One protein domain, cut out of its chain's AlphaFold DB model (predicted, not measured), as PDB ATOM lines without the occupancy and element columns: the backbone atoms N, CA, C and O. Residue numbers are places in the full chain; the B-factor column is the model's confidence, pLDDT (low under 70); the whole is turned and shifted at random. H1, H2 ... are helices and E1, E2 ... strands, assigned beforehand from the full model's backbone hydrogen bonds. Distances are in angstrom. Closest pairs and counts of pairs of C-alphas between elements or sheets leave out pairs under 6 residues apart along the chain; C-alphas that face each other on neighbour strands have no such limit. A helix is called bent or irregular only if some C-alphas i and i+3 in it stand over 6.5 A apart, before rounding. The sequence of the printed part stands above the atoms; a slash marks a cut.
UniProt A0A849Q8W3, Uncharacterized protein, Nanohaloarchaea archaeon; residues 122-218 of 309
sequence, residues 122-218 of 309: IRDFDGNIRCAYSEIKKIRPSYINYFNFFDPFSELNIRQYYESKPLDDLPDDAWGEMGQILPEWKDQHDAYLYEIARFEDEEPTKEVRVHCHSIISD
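What this domain is: This is residues 122 to 218 of the 309 residues of an uncharacterized protein of Nanohaloarchaea archaeon (UniProt A0A849Q8W3). A long, open strip made of two narrow two-stranded ribbons, the hairpin E3 and E4 and the pair E2 and E5, with the small pair E1 and E6 at one end of the strip and the single helix H1 making an arm at the other. The ribbons come near each other toward the end where H1 begins its arm; residues 164 to 182, with no named element, run out along that arm, and H1 comes back along it to E5. The printed part has 97 residues with one named helix and six named strands, in the order E1, E2, E3, E4, H1, E5, E6. The strands make three sheets of two, E1 - E6, E2 - E5 and E3 - E4, all antiparallel, and the class is mixed, helices and strands. The whole is extended, with a radius of gyration of the C-alphas of 20.8 A, and spans 64 by 27 by 17 A.

Where its parts are: Strand E1 is residues 129 to 131, beginning at C-alpha 129 at (-45.650, -23.800, 32.833). E2 is residues 134 to 139, 15.7 A long. E3 is residues 144 to 151, 20.8 A, and E4 is residues 156 to 163, 22.6 A. H1 is residues 183 to 201, 27.5 A, from C-alpha 183 at (6.669, -50.053, 51.215). E5 is residues 206 to 211, 16.1 A, and E6 is residues 215 to 217, ending at C-alpha 217 at (-45.448, -19.717, 35.644).

How they stand to each other: E3 and E4 are a hairpin, antiparallel at 154 degrees, with N 151 and O 156 at 2.8 A and N 158 and O 149 at 2.8 A, within hydrogen-bond range. E2 and E5 are antiparallel at 151 degrees, with N 137 and O 208 at 2.8 A. The closest C-alphas of E4 and E5 are those of Tyr 161 and Val 208, 7.4 A apart. E2 and E3 meet only through their link. E1 runs on into E2 across a break of 2 residues, at 30 degrees. E1 and E6 are antiparallel at 139 degrees, with N 129 and O 217 at 2.7 A. Residues 122 to 123 pair, antiparallel, with residues 129 to 130 of E1. H1 is apart from E1, E2, E3 and E6. H1 is irregular, with C-alphas 184 and 187 7.4 A apart, and 13 of its 15 O i to N i+4 pairs are within hydrogen-bond range.

The domain as a whole: The C-alphas farthest apart, of Gly 127 and Pro 183, are 64.3 A apart. The printed part has no cut. The link from E4 to H1 is long, 19 residues; the others are tight. The mean pLDDT of the printed part is 88.6, and no printed residue is under 70.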
ATOM      1  N   ILE A 122     -43.076 -26.511  28.835       92.06
ATOM      2  CA  ILE A 122     -44.010 -27.627  28.931       92.06
ATOM      3  C   ILE A 122     -45.019 -27.321  30.030       92.06
ATOM      4  O   ILE A 122     -44.654 -26.752  31.055       92.06
ATOM      5  N   ARG A 123     -46.283 -27.680  29.808       88.88
ATOM      6  CA  ARG A 123     -47.296 -27.650  30.861       88.88
ATOM      7  C   ARG A 123     -47.308 -29.004  31.561       88.88
ATOM      8  O   ARG A 123     -47.417 -30.020  30.874       88.88
ATOM      9  N   ASP A 124     -47.138 -29.023  32.878       82.69
ATOM     10  CA  ASP A 124     -47.239 -30.259  33.657       82.69
ATOM     11  C   ASP A 124     -48.707 -30.646  33.927       82.69
ATOM     12  O   ASP A 124     -49.642 -29.966  33.490       82.69
ATOM     13  N   PHE A 125     -48.911 -31.779  34.605       80.50
ATOM     14  CA  PHE A 125     -50.250 -32.258  34.967       80.50
ATOM     15  C   PHE A 125     -50.965 -31.338  35.957       80.50
ATOM     16  O   PHE A 125     -52.190 -31.264  35.932       80.50
ATOM     17  N   ASP A 126     -50.194 -30.592  36.742       74.19
ATOM     18  CA  ASP A 126     -50.677 -29.589  37.681       74.19
ATOM     19  C   ASP A 126     -50.892 -28.232  36.981       74.19
ATOM     20  O   ASP A 126     -51.170 -27.225  37.609       74.19
ATOM     21  N   GLY A 127     -50.781 -28.162  35.652       78.19
ATOM     22  CA  GLY A 127     -51.028 -26.945  34.890       78.19
ATOM     23  C   GLY A 127     -49.915 -25.894  34.955       78.19
ATOM     24  O   GLY A 127     -50.047 -24.877  34.268       78.19
ATOM     25  N   ASN A 128     -48.814 -26.137  35.669       85.88
ATOM     26  CA  ASN A 128     -47.655 -25.251  35.715       85.88
ATOM     27  C   ASN A 128     -46.954 -25.213  34.362       85.88
ATOM     28  O   ASN A 128     -46.678 -26.242  33.742       85.88
ATOM     29  N   ILE A 129     -46.583 -24.017  33.929       90.56
ATOM     30  CA  ILE A 129     -45.650 -23.800  32.833       90.56
ATOM     31  C   ILE A 129     -44.241 -23.971  33.391       90.56
ATOM     32  O   ILE A 129     -43.758 -23.154  34.171       90.56
ATOM     33  N   ARG A 130     -43.561 -25.029  32.962       91.94
ATOM     34  CA  ARG A 130     -42.182 -25.342  33.335       91.94
ATOM     35  C   ARG A 130     -41.239 -25.132  32.170       91.94
ATOM     36  O   ARG A 130     -41.616 -25.242  31.002       91.94
ATOM     37  N   CYS A 131     -39.976 -24.897  32.493       92.81
ATOM     38  CA  CYS A 131     -38.901 -25.029  31.527       92.81
ATOM     39  C   CYS A 131     -38.892 -26.456  30.948       92.81
ATOM     40  O   CYS A 131     -39.129 -27.426  31.667       92.81
ATOM     41  N   ALA A 132     -38.641 -26.574  29.643       93.00
ATOM     42  CA  ALA A 132     -38.500 -27.856  28.949       93.00
ATOM     43  C   ALA A 132     -37.071 -28.088  28.427       93.00
ATOM     44  O   ALA A 132     -36.851 -28.954  27.578       93.00
ATOM     45  N   TYR A 133     -36.096 -27.304  28.903       93.31
ATOM     46  CA  TYR A 133     -34.712 -27.443  28.467       93.31
ATOM     47  C   TYR A 133     -34.185 -28.837  28.804       93.31
ATOM     48  O   TYR A 133     -34.346 -29.338  29.921       93.31
ATOM     49  N   SER A 134     -33.538 -29.453  27.822       91.25
ATOM     50  CA  SER A 134     -32.883 -30.739  27.967       91.25
ATOM     51  C   SER A 134     -31.572 -30.722  27.203       91.25
ATOM     52  O   SER A 134     -31.529 -30.331  26.039       91.25
ATOM     53  N   GLU A 135     -30.516 -31.189  27.854       92.06
ATOM     54  CA  GLU A 135     -29.213 -31.403  27.236       92.06
ATOM     55  C   GLU A 135     -28.719 -32.816  27.527       92.06
ATOM     56  O   GLU A 135     -29.023 -33.405  28.567       92.06
ATOM     57  N   ILE A 136     -27.951 -33.372  26.596       92.62
ATOM     58  CA  ILE A 136     -27.236 -34.626  26.807       92.62
ATOM     59  C   ILE A 136     -25.805 -34.260  27.178       92.62
ATOM     60  O   ILE A 136     -25.082 -33.680  26.370       92.62
ATOM     61  N   LYS A 137     -25.398 -34.609  28.398       91.06
ATOM     62  CA  LYS A 137     -23.996 -34.595  28.804       91.06
ATOM     63  C   LYS A 137     -23.427 -35.981  28.598       91.06
ATOM     64  O   LYS A 137     -24.071 -36.977  28.917       91.06
ATOM     65  N   LYS A 138     -22.214 -36.039  28.070       92.69
ATOM     66  CA  LYS A 138     -21.438 -37.269  28.064       92.69
ATOM     67  C   LYS A 138     -20.512 -37.253  29.265       92.69
ATOM     68  O   LYS A 138     -19.851 -36.243  29.484       92.69
ATOM     69  N   ILE A 139     -20.499 -38.348  30.014       91.50
ATOM     70  CA  ILE A 139     -19.620 -38.538  31.159       91.50
ATOM     71  C   ILE A 139     -18.831 -39.842  31.045       91.50
ATOM     72  O   ILE A 139     -19.237 -40.777  30.346       91.50
ATOM     73  N   ARG A 140     -17.692 -39.890  31.725       91.44
ATOM     74  CA  ARG A 140     -16.841 -41.073  31.865       91.44
ATOM     75  C   ARG A 140     -17.550 -42.159  32.680       91.44
ATOM     76  O   ARG A 140     -17.950 -41.887  33.813       91.44
ATOM     77  N   PRO A 141     -17.771 -43.365  32.126       85.38
ATOM     78  CA  PRO A 141     -18.564 -44.397  32.786       85.38
ATOM     79  C   PRO A 141     -17.910 -45.009  34.023       85.38
ATOM     80  O   PRO A 141     -18.651 -45.492  34.880       85.38
ATOM     81  N   SER A 142     -16.578 -45.004  34.132       84.62
ATOM     82  CA  SER A 142     -15.885 -45.754  35.183       84.62
ATOM     83  C   SER A 142     -16.144 -45.220  36.599       84.62
ATOM     84  O   SER A 142     -16.085 -45.997  37.546       84.62
ATOM     85  N   TYR A 143     -16.497 -43.937  36.760       82.56
ATOM     86  CA  TYR A 143     -16.720 -43.322  38.076       82.56
ATOM     87  C   TYR A 143     -17.846 -42.280  38.035       82.56
ATOM     88  O   TYR A 143     -17.642 -41.072  38.189       82.56
ATOM     89  N   ILE A 144     -19.065 -42.764  37.800       86.50
ATOM     90  CA  ILE A 144     -20.272 -41.938  37.842       86.50
ATOM     91  C   ILE A 144     -20.865 -41.989  39.241       86.50
ATOM     92  O   ILE A 144     -21.334 -43.036  39.685       86.50
ATOM     93  N   ASN A 145     -20.957 -40.826  39.870       86.25
ATOM     94  CA  ASN A 145     -21.711 -40.647  41.095       86.25
ATOM     95  C   ASN A 145     -22.998 -39.864  40.841       86.25
ATOM     96  O   ASN A 145     -23.165 -39.173  39.830       86.25
ATOM     97  N   TYR A 146     -23.931 -39.981  41.781       87.94
ATOM     98  CA  TYR A 146     -25.116 -39.144  41.814       87.94
ATOM     99  C   TYR A 146     -25.447 -38.733  43.240       87.94
ATOM    100  O   TYR A 146     -25.168 -39.457  44.193       87.94
ATOM    101  N   PHE A 147     -26.100 -37.588  43.377       87.38
ATOM    102  CA  PHE A 147     -26.798 -37.229  44.602       87.38
ATOM    103  C   PHE A 147     -28.216 -36.779  44.258       87.38
ATOM    104  O   PHE A 147     -28.476 -36.261  43.168       87.38
ATOM    105  N   ASN A 148     -29.142 -37.040  45.177       87.31
ATOM    106  CA  ASN A 148     -30.503 -36.530  45.093       87.31
ATOM    107  C   ASN A 148     -30.598 -35.309  46.008       87.31
ATOM    108  O   ASN A 148     -30.104 -35.353  47.134       87.31
ATOM    109  N   PHE A 149     -31.231 -34.241  45.540       83.81
ATOM    110  CA  PHE A 149     -31.482 -33.046  46.338       83.81
ATOM    111  C   PHE A 149     -32.824 -32.426  45.951       83.81
ATOM    112  O   PHE A 149     -33.305 -32.621  44.833       83.81
ATOM    113  N   PHE A 150     -33.418 -31.671  46.871       81.69
ATOM    114  CA  PHE A 150     -34.611 -30.883  46.587       81.69
ATOM    115  C   PHE A 150     -34.223 -29.593  45.856       81.69
ATOM    116  O   PHE A 150     -33.423 -28.806  46.363       81.69
ATOM    117  N   ASP A 151     -34.772 -29.385  44.661       81.44
ATOM    118  CA  ASP A 151     -34.602 -28.162  43.887       81.44
ATOM    119  C   ASP A 151     -35.722 -27.157  44.204       81.44
ATOM    120  O   ASP A 151     -36.860 -27.388  43.785       81.44
ATOM    121  N   PRO A 152     -35.419 -26.011  44.841       77.88
ATOM    122  CA  PRO A 152     -36.424 -25.000  45.156       77.88
ATOM    123  C   PRO A 152     -37.014 -24.303  43.918       77.88
ATOM    124  O   PRO A 152     -38.131 -23.815  43.990       77.88
ATOM    125  N   PHE A 153     -36.316 -24.258  42.775       83.00
ATOM    126  CA  PHE A 153     -36.830 -23.601  41.561       83.00
ATOM    127  C   PHE A 153     -37.826 -24.460  40.784       83.00
ATOM    128  O   PHE A 153     -38.603 -23.944  39.979       83.00
ATOM    129  N   SER A 154     -37.737 -25.781  40.933       81.31
ATOM    130  CA  SER A 154     -38.680 -26.715  40.322       81.31
ATOM    131  C   SER A 154     -39.674 -27.290  41.321       81.31
ATOM    132  O   SER A 154     -40.642 -27.889  40.873       81.31
ATOM    133  N   GLU A 155     -39.421 -27.161  42.624       81.06
ATOM    134  CA  GLU A 155     -40.160 -27.834  43.702       81.06
ATOM    135  C   GLU A 155     -40.150 -29.367  43.544       81.06
ATOM    136  O   GLU A 155     -41.126 -30.059  43.810       81.06
ATOM    137  N   LEU A 156     -39.025 -29.924  43.071       79.81
ATOM    138  CA  LEU A 156     -38.883 -31.360  42.797       79.81
ATOM    139  C   LEU A 156     -37.596 -31.907  43.404       79.81
ATOM    140  O   LEU A 156     -36.582 -31.216  43.478       79.81
ATOM    141  N   ASN A 157     -37.604 -33.190  43.761       82.88
ATOM    142  CA  ASN A 157     -36.367 -33.914  44.038       82.88
ATOM    143  C   ASN A 157     -35.676 -34.266  42.717       82.88
ATOM    144  O   ASN A 157     -36.200 -35.044  41.918       82.88
ATOM    145  N   ILE A 158     -34.491 -33.701  42.493       83.62
ATOM    146  CA  ILE A 158     -33.693 -33.909  41.286       83.62
ATOM    147  C   ILE A 158     -32.516 -34.825  41.610       83.62
ATOM    148  O   ILE A 158     -31.869 -34.704  42.650       83.62
ATOM    149  N   ARG A 159     -32.215 -35.737  40.681       86.00
ATOM    150  CA  ARG A 159     -30.973 -36.509  40.674       86.00
ATOM    151  C   ARG A 159     -29.971 -35.851  39.738       86.00
ATOM    152  O   ARG A 159     -30.232 -35.744  38.540       86.00
ATOM    153  N   GLN A 160     -28.813 -35.469  40.263       85.00
ATOM    154  CA  GLN A 160     -27.714 -34.944  39.458       85.00
ATOM    155  C   GLN A 160     -26.575 -35.954  39.390       85.00
ATOM    156  O   GLN A 160     -26.140 -36.479  40.412       85.00
ATOM    157  N   TYR A 161     -26.103 -36.204  38.171       87.50
ATOM    158  CA  TYR A 161     -24.959 -37.062  37.887       87.50
ATOM    159  C   TYR A 161     -23.692 -36.224  37.733       87.50
ATOM    160  O   TYR A 161     -23.738 -35.131  37.159       87.50
ATOM    161  N   TYR A 162     -22.570 -36.743  38.215       86.25
ATOM    162  CA  TYR A 162     -21.257 -36.131  38.060       86.25
ATOM    163  C   TYR A 162     -20.165 -37.200  37.972       86.25
ATOM    164  O   TYR A 162     -20.362 -38.349  38.371       86.25
ATOM    165  N   GLU A 163     -19.022 -36.802  37.424       89.00
ATOM    166  CA  GLU A 163     -17.812 -37.620  37.400       89.00
ATOM    167  C   GLU A 163     -17.041 -37.418  38.703       89.00
ATOM    168  O   GLU A 163     -16.785 -36.280  39.104       89.00
ATOM    169  N   SER A 164     -16.643 -38.506  39.351       86.81
ATOM    170  CA  SER A 164     -15.664 -38.475  40.439       86.81
ATOM    171  C   SER A 164     -14.376 -39.133  39.979       86.81
ATOM    172  O   SER A 164     -14.423 -40.118  39.259       86.81
ATOM    173  N   LYS A 165     -13.221 -38.641  40.420       87.12
ATOM    174  CA  LYS A 165     -11.984 -39.411  40.249       87.12
ATOM    175  C   LYS A 165     -12.024 -40.671  41.135       87.12
ATOM    176  O   LYS A 165     -12.781 -40.669  42.113       87.12
ATOM    177  N   PRO A 166     -11.230 -41.714  40.822       88.12
ATOM    178  CA  PRO A 166     -10.917 -42.752  41.799       88.12
ATOM    179  C   PRO A 166     -10.509 -42.108  43.132       88.12
ATOM    180  O   PRO A 166      -9.873 -41.049  43.131       88.12
ATOM    181  N   LEU A 167     -10.908 -42.714  44.247       86.00
ATOM    182  CA  LEU A 167     -10.524 -42.252  45.579       86.00
ATOM    183  C   LEU A 167      -9.211 -42.915  45.986       86.00
ATOM    184  O   LEU A 167      -8.980 -44.083  45.673       86.00
ATOM    185  N   ASP A 168      -8.362 -42.148  46.664       88.81
ATOM    186  CA  ASP A 168      -7.214 -42.704  47.366       88.81
ATOM    187  C   ASP A 168      -7.711 -43.268  48.702       88.81
ATOM    188  O   ASP A 168      -8.010 -42.509  49.624       88.81
ATOM    189  N   ASP A 169      -7.871 -44.589  48.770       86.75
ATOM    190  CA  ASP A 169      -8.372 -45.292  49.958       86.75
ATOM    191  C   ASP A 169      -7.246 -45.656  50.948       86.75
ATOM    192  O   ASP A 169      -7.457 -46.435  51.883       86.75
ATOM    193  N   LEU A 170      -6.033 -45.127  50.750       90.12
ATOM    194  CA  LEU A 170      -4.924 -45.353  51.668       90.12
ATOM    195  C   LEU A 170      -5.189 -44.692  53.031       90.12
ATOM    196  O   LEU A 170      -5.661 -43.554  53.089       90.12
ATOM    197  N   PRO A 171      -4.865 -45.369  54.148       89.44
ATOM    198  CA  PRO A 171      -4.985 -44.770  55.471       89.44
ATOM    199  C   PRO A 171      -3.962 -43.641  55.670       89.44
ATOM    200  O   PRO A 171      -2.912 -43.609  55.028       89.44
ATOM    201  N   ASP A 172      -4.231 -42.734  56.614       86.69
ATOM    202  CA  ASP A 172      -3.346 -41.591  56.900       86.69
ATOM    203  C   ASP A 172      -1.912 -42.019  57.278       86.69
ATOM    204  O   ASP A 172      -0.952 -41.304  56.992       86.69
ATOM    205  N   ASP A 173      -1.750 -43.196  57.892       90.31
ATOM    206  CA  ASP A 173      -0.456 -43.769  58.278       90.31
ATOM    207  C   ASP A 173       0.278 -44.489  57.131       90.31
ATOM    208  O   ASP A 173       1.391 -44.977  57.329       90.31
ATOM    209  N   ALA A 174      -0.283 -44.501  55.915       89.38
ATOM    210  CA  ALA A 174       0.395 -45.006  54.721       89.38
ATOM    211  C   ALA A 174       1.552 -44.109  54.251       89.38
ATOM    212  O   ALA A 174       2.380 -44.529  53.432       89.38
ATOM    213  N   TRP A 175       1.622 -42.886  54.778       91.81
ATOM    214  CA  TRP A 175       2.604 -41.871  54.429       91.81
ATOM    215  C   TRP A 175       3.655 -41.742  55.536       91.81
ATOM    216  O   TRP A 175       3.349 -41.485  56.698       91.81
ATOM    217  N   GLY A 176       4.927 -41.902  55.174       88.19
ATOM    218  CA  GLY A 176       6.049 -41.656  56.073       88.19
ATOM    219  C   GLY A 176       6.187 -40.176  56.440       88.19
ATOM    220  O   GLY A 176       5.613 -39.297  55.800       88.19
ATOM    221  N   GLU A 177       7.027 -39.881  57.433       85.38
ATOM    222  CA  GLU A 177       7.205 -38.522  57.983       85.38
ATOM    223  C   GLU A 177       7.613 -37.453  56.947       85.38
ATOM    224  O   GLU A 177       7.413 -36.263  57.183       85.38
ATOM    225  N   MET A 178       8.167 -37.853  55.797       86.81
ATOM    226  CA  MET A 178       8.579 -36.950  54.714       86.81
ATOM    227  C   MET A 178       7.612 -36.974  53.512       86.81
ATOM    228  O   MET A 178       7.951 -36.449  52.452       86.81
ATOM    229  N   GLY A 179       6.423 -37.571  53.658       84.81
ATOM    230  CA  GLY A 179       5.393 -37.658  52.616       84.81
ATOM    231  C   GLY A 179       5.622 -38.753  51.567       84.81
ATOM    232  O   GLY A 179       5.029 -38.703  50.493       84.81
ATOM    233  N   GLN A 180       6.492 -39.728  51.835       91.94
ATOM    234  CA  GLN A 180       6.714 -40.892  50.973       91.94
ATOM    235  C   GLN A 180       5.779 -42.052  51.338       91.94
ATOM    236  O   GLN A 180       5.608 -42.338  52.520       91.94
ATOM    237  N   ILE A 181       5.236 -42.764  50.347       92.19
ATOM    238  CA  ILE A 181       4.447 -43.984  50.589       92.19
ATOM    239  C   ILE A 181       5.331 -45.059  51.231       92.19
ATOM    240  O   ILE A 181       6.434 -45.340  50.745       92.19
ATOM    241  N   LEU A 182       4.850 -45.664  52.317       92.69
ATOM    242  CA  LEU A 182       5.530 -46.779  52.970       92.69
ATOM    243  C   LEU A 182       5.501 -48.047  52.087       92.69
ATOM    244  O   LEU A 182       4.522 -48.275  51.371       92.69
ATOM    245  N   PRO A 183       6.550 -48.896  52.111       93.88
ATOM    246  CA  PRO A 183       6.669 -50.053  51.215       93.88
ATOM    247  C   PRO A 183       5.464 -51.003  51.209       93.88
ATOM    248  O   PRO A 183       5.118 -51.529  50.157       93.88
ATOM    249  N   GLU A 184       4.823 -51.206  52.358       92.75
ATOM    250  CA  GLU A 184       3.645 -52.062  52.537       92.75
ATOM    251  C   GLU A 184       2.384 -51.562  51.810       92.75
ATOM    252  O   GLU A 184       1.525 -52.372  51.467       92.75
ATOM    253  N   TRP A 185       2.292 -50.260  51.527       94.25
ATOM    254  CA  TRP A 185       1.159 -49.632  50.833       94.25
ATOM    255  C   TRP A 185       1.452 -49.321  49.365       94.25
ATOM    256  O   TRP A 185       0.556 -48.929  48.616       94.25
ATOM    257  N   LYS A 186       2.701 -49.522  48.927       93.19
ATOM    258  CA  LYS A 186       3.161 -49.163  47.584       93.19
ATOM    259  C   LYS A 186       2.323 -49.800  46.477       93.19
ATOM    260  O   LYS A 186       1.920 -49.098  45.558       93.19
ATOM    261  N   ASP A 187       2.023 -51.092  46.582       92.88
ATOM    262  CA  ASP A 187       1.256 -51.800  45.549       92.88
ATOM    263  C   ASP A 187      -0.175 -51.247  45.411       92.88
ATOM    264  O   ASP A 187      -0.711 -51.169  44.307       92.88
ATOM    265  N   GLN A 188      -0.789 -50.827  46.523       92.12
ATOM    266  CA  GLN A 188      -2.131 -50.235  46.531       92.12
ATOM    267  C   GLN A 188      -2.114 -48.812  45.961       92.12
ATOM    268  O   GLN A 188      -2.969 -48.468  45.148       92.12
ATOM    269  N   HIS A 189      -1.099 -48.020  46.315       92.88
ATOM    270  CA  HIS A 189      -0.884 -46.698  45.735       92.88
ATOM    271  C   HIS A 189      -0.623 -46.768  44.221       92.88
ATOM    272  O   HIS A 189      -1.213 -46.015  43.449       92.88
ATOM    273  N   ASP A 190       0.224 -47.698  43.771       93.19
ATOM    274  CA  ASP A 190       0.524 -47.897  42.349       93.19
ATOM    275  C   ASP A 190      -0.734 -48.347  41.578       93.19
ATOM    276  O   ASP A 190      -0.966 -47.894  40.453       93.19
ATOM    277  N   ALA A 191      -1.591 -49.176  42.190       91.56
ATOM    278  CA  ALA A 191      -2.895 -49.532  41.631       91.56
ATOM    279  C   ALA A 191      -3.825 -48.311  41.507       91.56
ATOM    280  O   ALA A 191      -4.418 -48.111  40.447       91.56
ATOM    281  N   TYR A 192      -3.904 -47.464  42.536       92.69
ATOM    282  CA  TYR A 192      -4.665 -46.211  42.502       92.69
ATOM    283  C   TYR A 192      -4.172 -45.256  41.400       92.69
ATOM    284  O   TYR A 192      -4.975 -44.757  40.607       92.69
ATOM    285  N   LEU A 193      -2.853 -45.058  41.270       93.44
ATOM    286  CA  LEU A 193      -2.270 -44.240  40.197       93.44
ATOM    287  C   LEU A 193      -2.605 -44.786  38.804       93.44
ATOM    288  O   LEU A 193      -2.889 -44.015  37.885       93.44
ATOM    289  N   TYR A 194      -2.591 -46.111  38.646       92.56
ATOM    290  CA  TYR A 194      -3.009 -46.759  37.407       92.56
ATOM    291  C   TYR A 194      -4.497 -46.519  37.109       92.56
ATOM    292  O   TYR A 194      -4.855 -46.224  35.967       92.56
ATOM    293  N   GLU A 195      -5.369 -46.602  38.116       91.62
ATOM    294  CA  GLU A 195      -6.796 -46.309  37.954       91.62
ATOM    295  C   GLU A 195      -7.060 -44.849  37.576       91.62
ATOM    296  O   GLU A 195      -7.908 -44.595  36.716       91.62
ATOM    297  N   ILE A 196      -6.312 -43.900  38.148       93.12
ATOM    298  CA  ILE A 196      -6.367 -42.487  37.750       93.12
ATOM    299  C   ILE A 196      -5.960 -42.317  36.296       93.12
ATOM    300  O   ILE A 196      -6.701 -41.691  35.544       93.12
ATOM    301  N   ALA A 197      -4.818 -42.876  35.891       92.25
ATOM    302  CA  ALA A 197      -4.349 -42.756  34.514       92.25
ATOM    303  C   ALA A 197      -5.390 -43.320  33.534       92.25
ATOM    304  O   ALA A 197      -5.761 -42.660  32.565       92.25
ATOM    305  N   ARG A 198      -5.959 -44.492  33.852       91.12
ATOM    306  CA  ARG A 198      -7.046 -45.097  33.072       91.12
ATOM    307  C   ARG A 198      -8.284 -44.199  33.003       91.12
ATOM    308  O   ARG A 198      -8.904 -44.120  31.949       91.12
ATOM    309  N   PHE A 199      -8.670 -43.561  34.107       90.75
ATOM    310  CA  PHE A 199      -9.806 -42.639  34.139       90.75
ATOM    311  C   PHE A 199      -9.546 -41.372  33.311       90.75
ATOM    312  O   PHE A 199     -10.435 -40.909  32.601       90.75
ATOM    313  N   GLU A 200      -8.340 -40.809  33.378       90.25
ATOM    314  CA  GLU A 200      -7.982 -39.602  32.625       90.25
ATOM    315  C   GLU A 200      -7.934 -39.860  31.110       90.25
ATOM    316  O   GLU A 200      -8.366 -38.994  30.341       90.25
ATOM    317  N   ASP A 201      -7.537 -41.071  30.705       93.38
ATOM    318  CA  ASP A 201      -7.549 -41.544  29.313       93.38
ATOM    319  C   ASP A 201      -8.942 -42.000  28.823       93.38
ATOM    320  O   ASP A 201      -9.148 -42.195  27.623       93.38
ATOM    321  N   GLU A 202      -9.920 -42.183  29.720       91.56
ATOM    322  CA  GLU A 202     -11.263 -42.648  29.359       91.56
ATOM    323  C   GLU A 202     -12.060 -41.551  28.632       91.56
ATOM    324  O   GLU A 202     -12.242 -40.433  29.131       91.56
ATOM    325  N   GLU A 203     -12.605 -41.884  27.457       92.62
ATOM    326  CA  GLU A 203     -13.515 -40.992  26.741       92.62
ATOM    327  C   GLU A 203     -14.896 -40.926  27.424       92.62
ATOM    328  O   GLU A 203     -15.478 -41.961  27.786       92.62
ATOM    329  N   PRO A 204     -15.501 -39.729  27.543       91.25
ATOM    330  CA  PRO A 204     -16.853 -39.589  28.054       91.25
ATOM    331  C   PRO A 204     -17.849 -40.150  27.030       91.25
ATOM    332  O   PRO A 204     -18.203 -39.506  26.041       91.25
ATOM    333  N   THR A 205     -18.301 -41.380  27.262       93.00
ATOM    334  CA  THR A 205     -19.200 -42.116  26.355       93.00
ATOM    335  C   THR A 205     -20.591 -42.323  26.939       93.00
ATOM    336  O   THR A 205     -21.549 -42.509  26.184       93.00
ATOM    337  N   LYS A 206     -20.747 -42.262  28.267       91.06
ATOM    338  CA  LYS A 206     -22.045 -42.445  28.909       91.06
ATOM    339  C   LYS A 206     -22.878 -41.183  28.767       91.06
ATOM    340  O   LYS A 206     -22.551 -40.143  29.324       91.06
ATOM    341  N   GLU A 207     -24.002 -41.292  28.076       92.81
ATOM    342  CA  GLU A 207     -24.962 -40.199  27.960       92.81
ATOM    343  C   GLU A 207     -25.853 -40.118  29.206       92.81
ATOM    344  O   GLU A 207     -26.542 -41.075  29.572       92.81
ATOM    345  N   VAL A 208     -25.850 -38.953  29.845       89.44
ATOM    346  CA  VAL A 208     -26.786 -38.552  30.895       89.44
ATOM    347  C   VAL A 208     -27.560 -37.338  30.419       89.44
ATOM    348  O   VAL A 208     -27.002 -36.346  29.951       89.44
ATOM    349  N   ARG A 209     -28.880 -37.424  30.541       88.12
ATOM    350  CA  ARG A 209     -29.773 -36.342  30.157       88.12
ATOM    351  C   ARG A 209     -30.007 -35.437  31.356       88.12
ATOM    352  O   ARG A 209     -30.495 -35.889  32.388       88.12
ATOM    353  N   VAL A 210     -29.661 -34.167  31.206       85.81
ATOM    354  CA  VAL A 210     -29.966 -33.124  32.181       85.81
ATOM    355  C   VAL A 210     -31.226 -32.416  31.714       85.81
ATOM    356  O   VAL A 210     -31.341 -32.039  30.548       85.81
ATOM    357  N   HIS A 211     -32.177 -32.265  32.626       88.06
ATOM    358  CA  HIS A 211     -33.417 -31.543  32.394       88.06
ATOM    359  C   HIS A 211     -33.497 -30.339  33.320       88.06
ATOM    360  O   HIS A 211     -33.111 -30.416  34.485       88.06
ATOM    361  N   CYS A 212     -34.036 -29.237  32.812       87.94
ATOM    362  CA  CYS A 212     -34.477 -28.132  33.645       87.94
ATOM    363  C   CYS A 212     -36.000 -28.178  33.746       87.94
ATOM    364  O   CYS A 212     -36.662 -28.112  32.718       87.94
ATOM    365  N   HIS A 213     -36.534 -28.246  34.967       89.12
ATOM    366  CA  HIS A 213     -37.977 -28.264  35.249       89.12
ATOM    367  C   HIS A 213     -38.428 -27.079  36.112       89.12
ATOM    368  O   HIS A 213     -39.455 -27.153  36.789       89.12
ATOM    369  N   SER A 214     -37.646 -25.993  36.106       89.06
ATOM    370  CA  SER A 214     -37.976 -24.769  36.842       89.06
ATOM    371  C   SER A 214     -39.350 -24.254  36.427       89.06
ATOM    372  O   SER A 214     -39.664 -24.230  35.231       89.06
ATOM    373  N   ILE A 215     -40.155 -23.873  37.416       88.56
ATOM    374  CA  ILE A 215     -41.468 -23.274  37.196       88.56
ATOM    375  C   ILE A 215     -41.243 -21.875  36.614       88.56
ATOM    376  O   ILE A 215     -40.525 -21.052  37.175       88.56
ATOM    377  N   ILE A 216     -41.808 -21.640  35.434       91.06
ATOM    378  CA  ILE A 216     -41.807 -20.343  34.753       91.06
ATOM    379  C   ILE A 216     -43.072 -19.590  35.141       91.06
ATOM    380  O   ILE A 216     -43.011 -18.414  35.484       91.06
ATOM    381  N   SER A 217     -44.217 -20.274  35.113       89.81
ATOM    382  CA  SER A 217     -45.448 -19.717  35.644       89.81
ATOM    383  C   SER A 217     -46.378 -20.789  36.180       89.81
ATOM    384  O   SER A 217     -46.511 -21.849  35.579       89.81
ATOM    385  N   ASP A 218     -47.055 -20.488  37.277       86.75
ATOM    386  CA  ASP A 218     -48.126 -21.309  37.854       86.75
ATOM    387  C   ASP A 218     -49.480 -20.577  37.825       86.75
ATOM    388  O   ASP A 218     -50.456 -20.962  38.470       86.75
TER     389      ASP A 218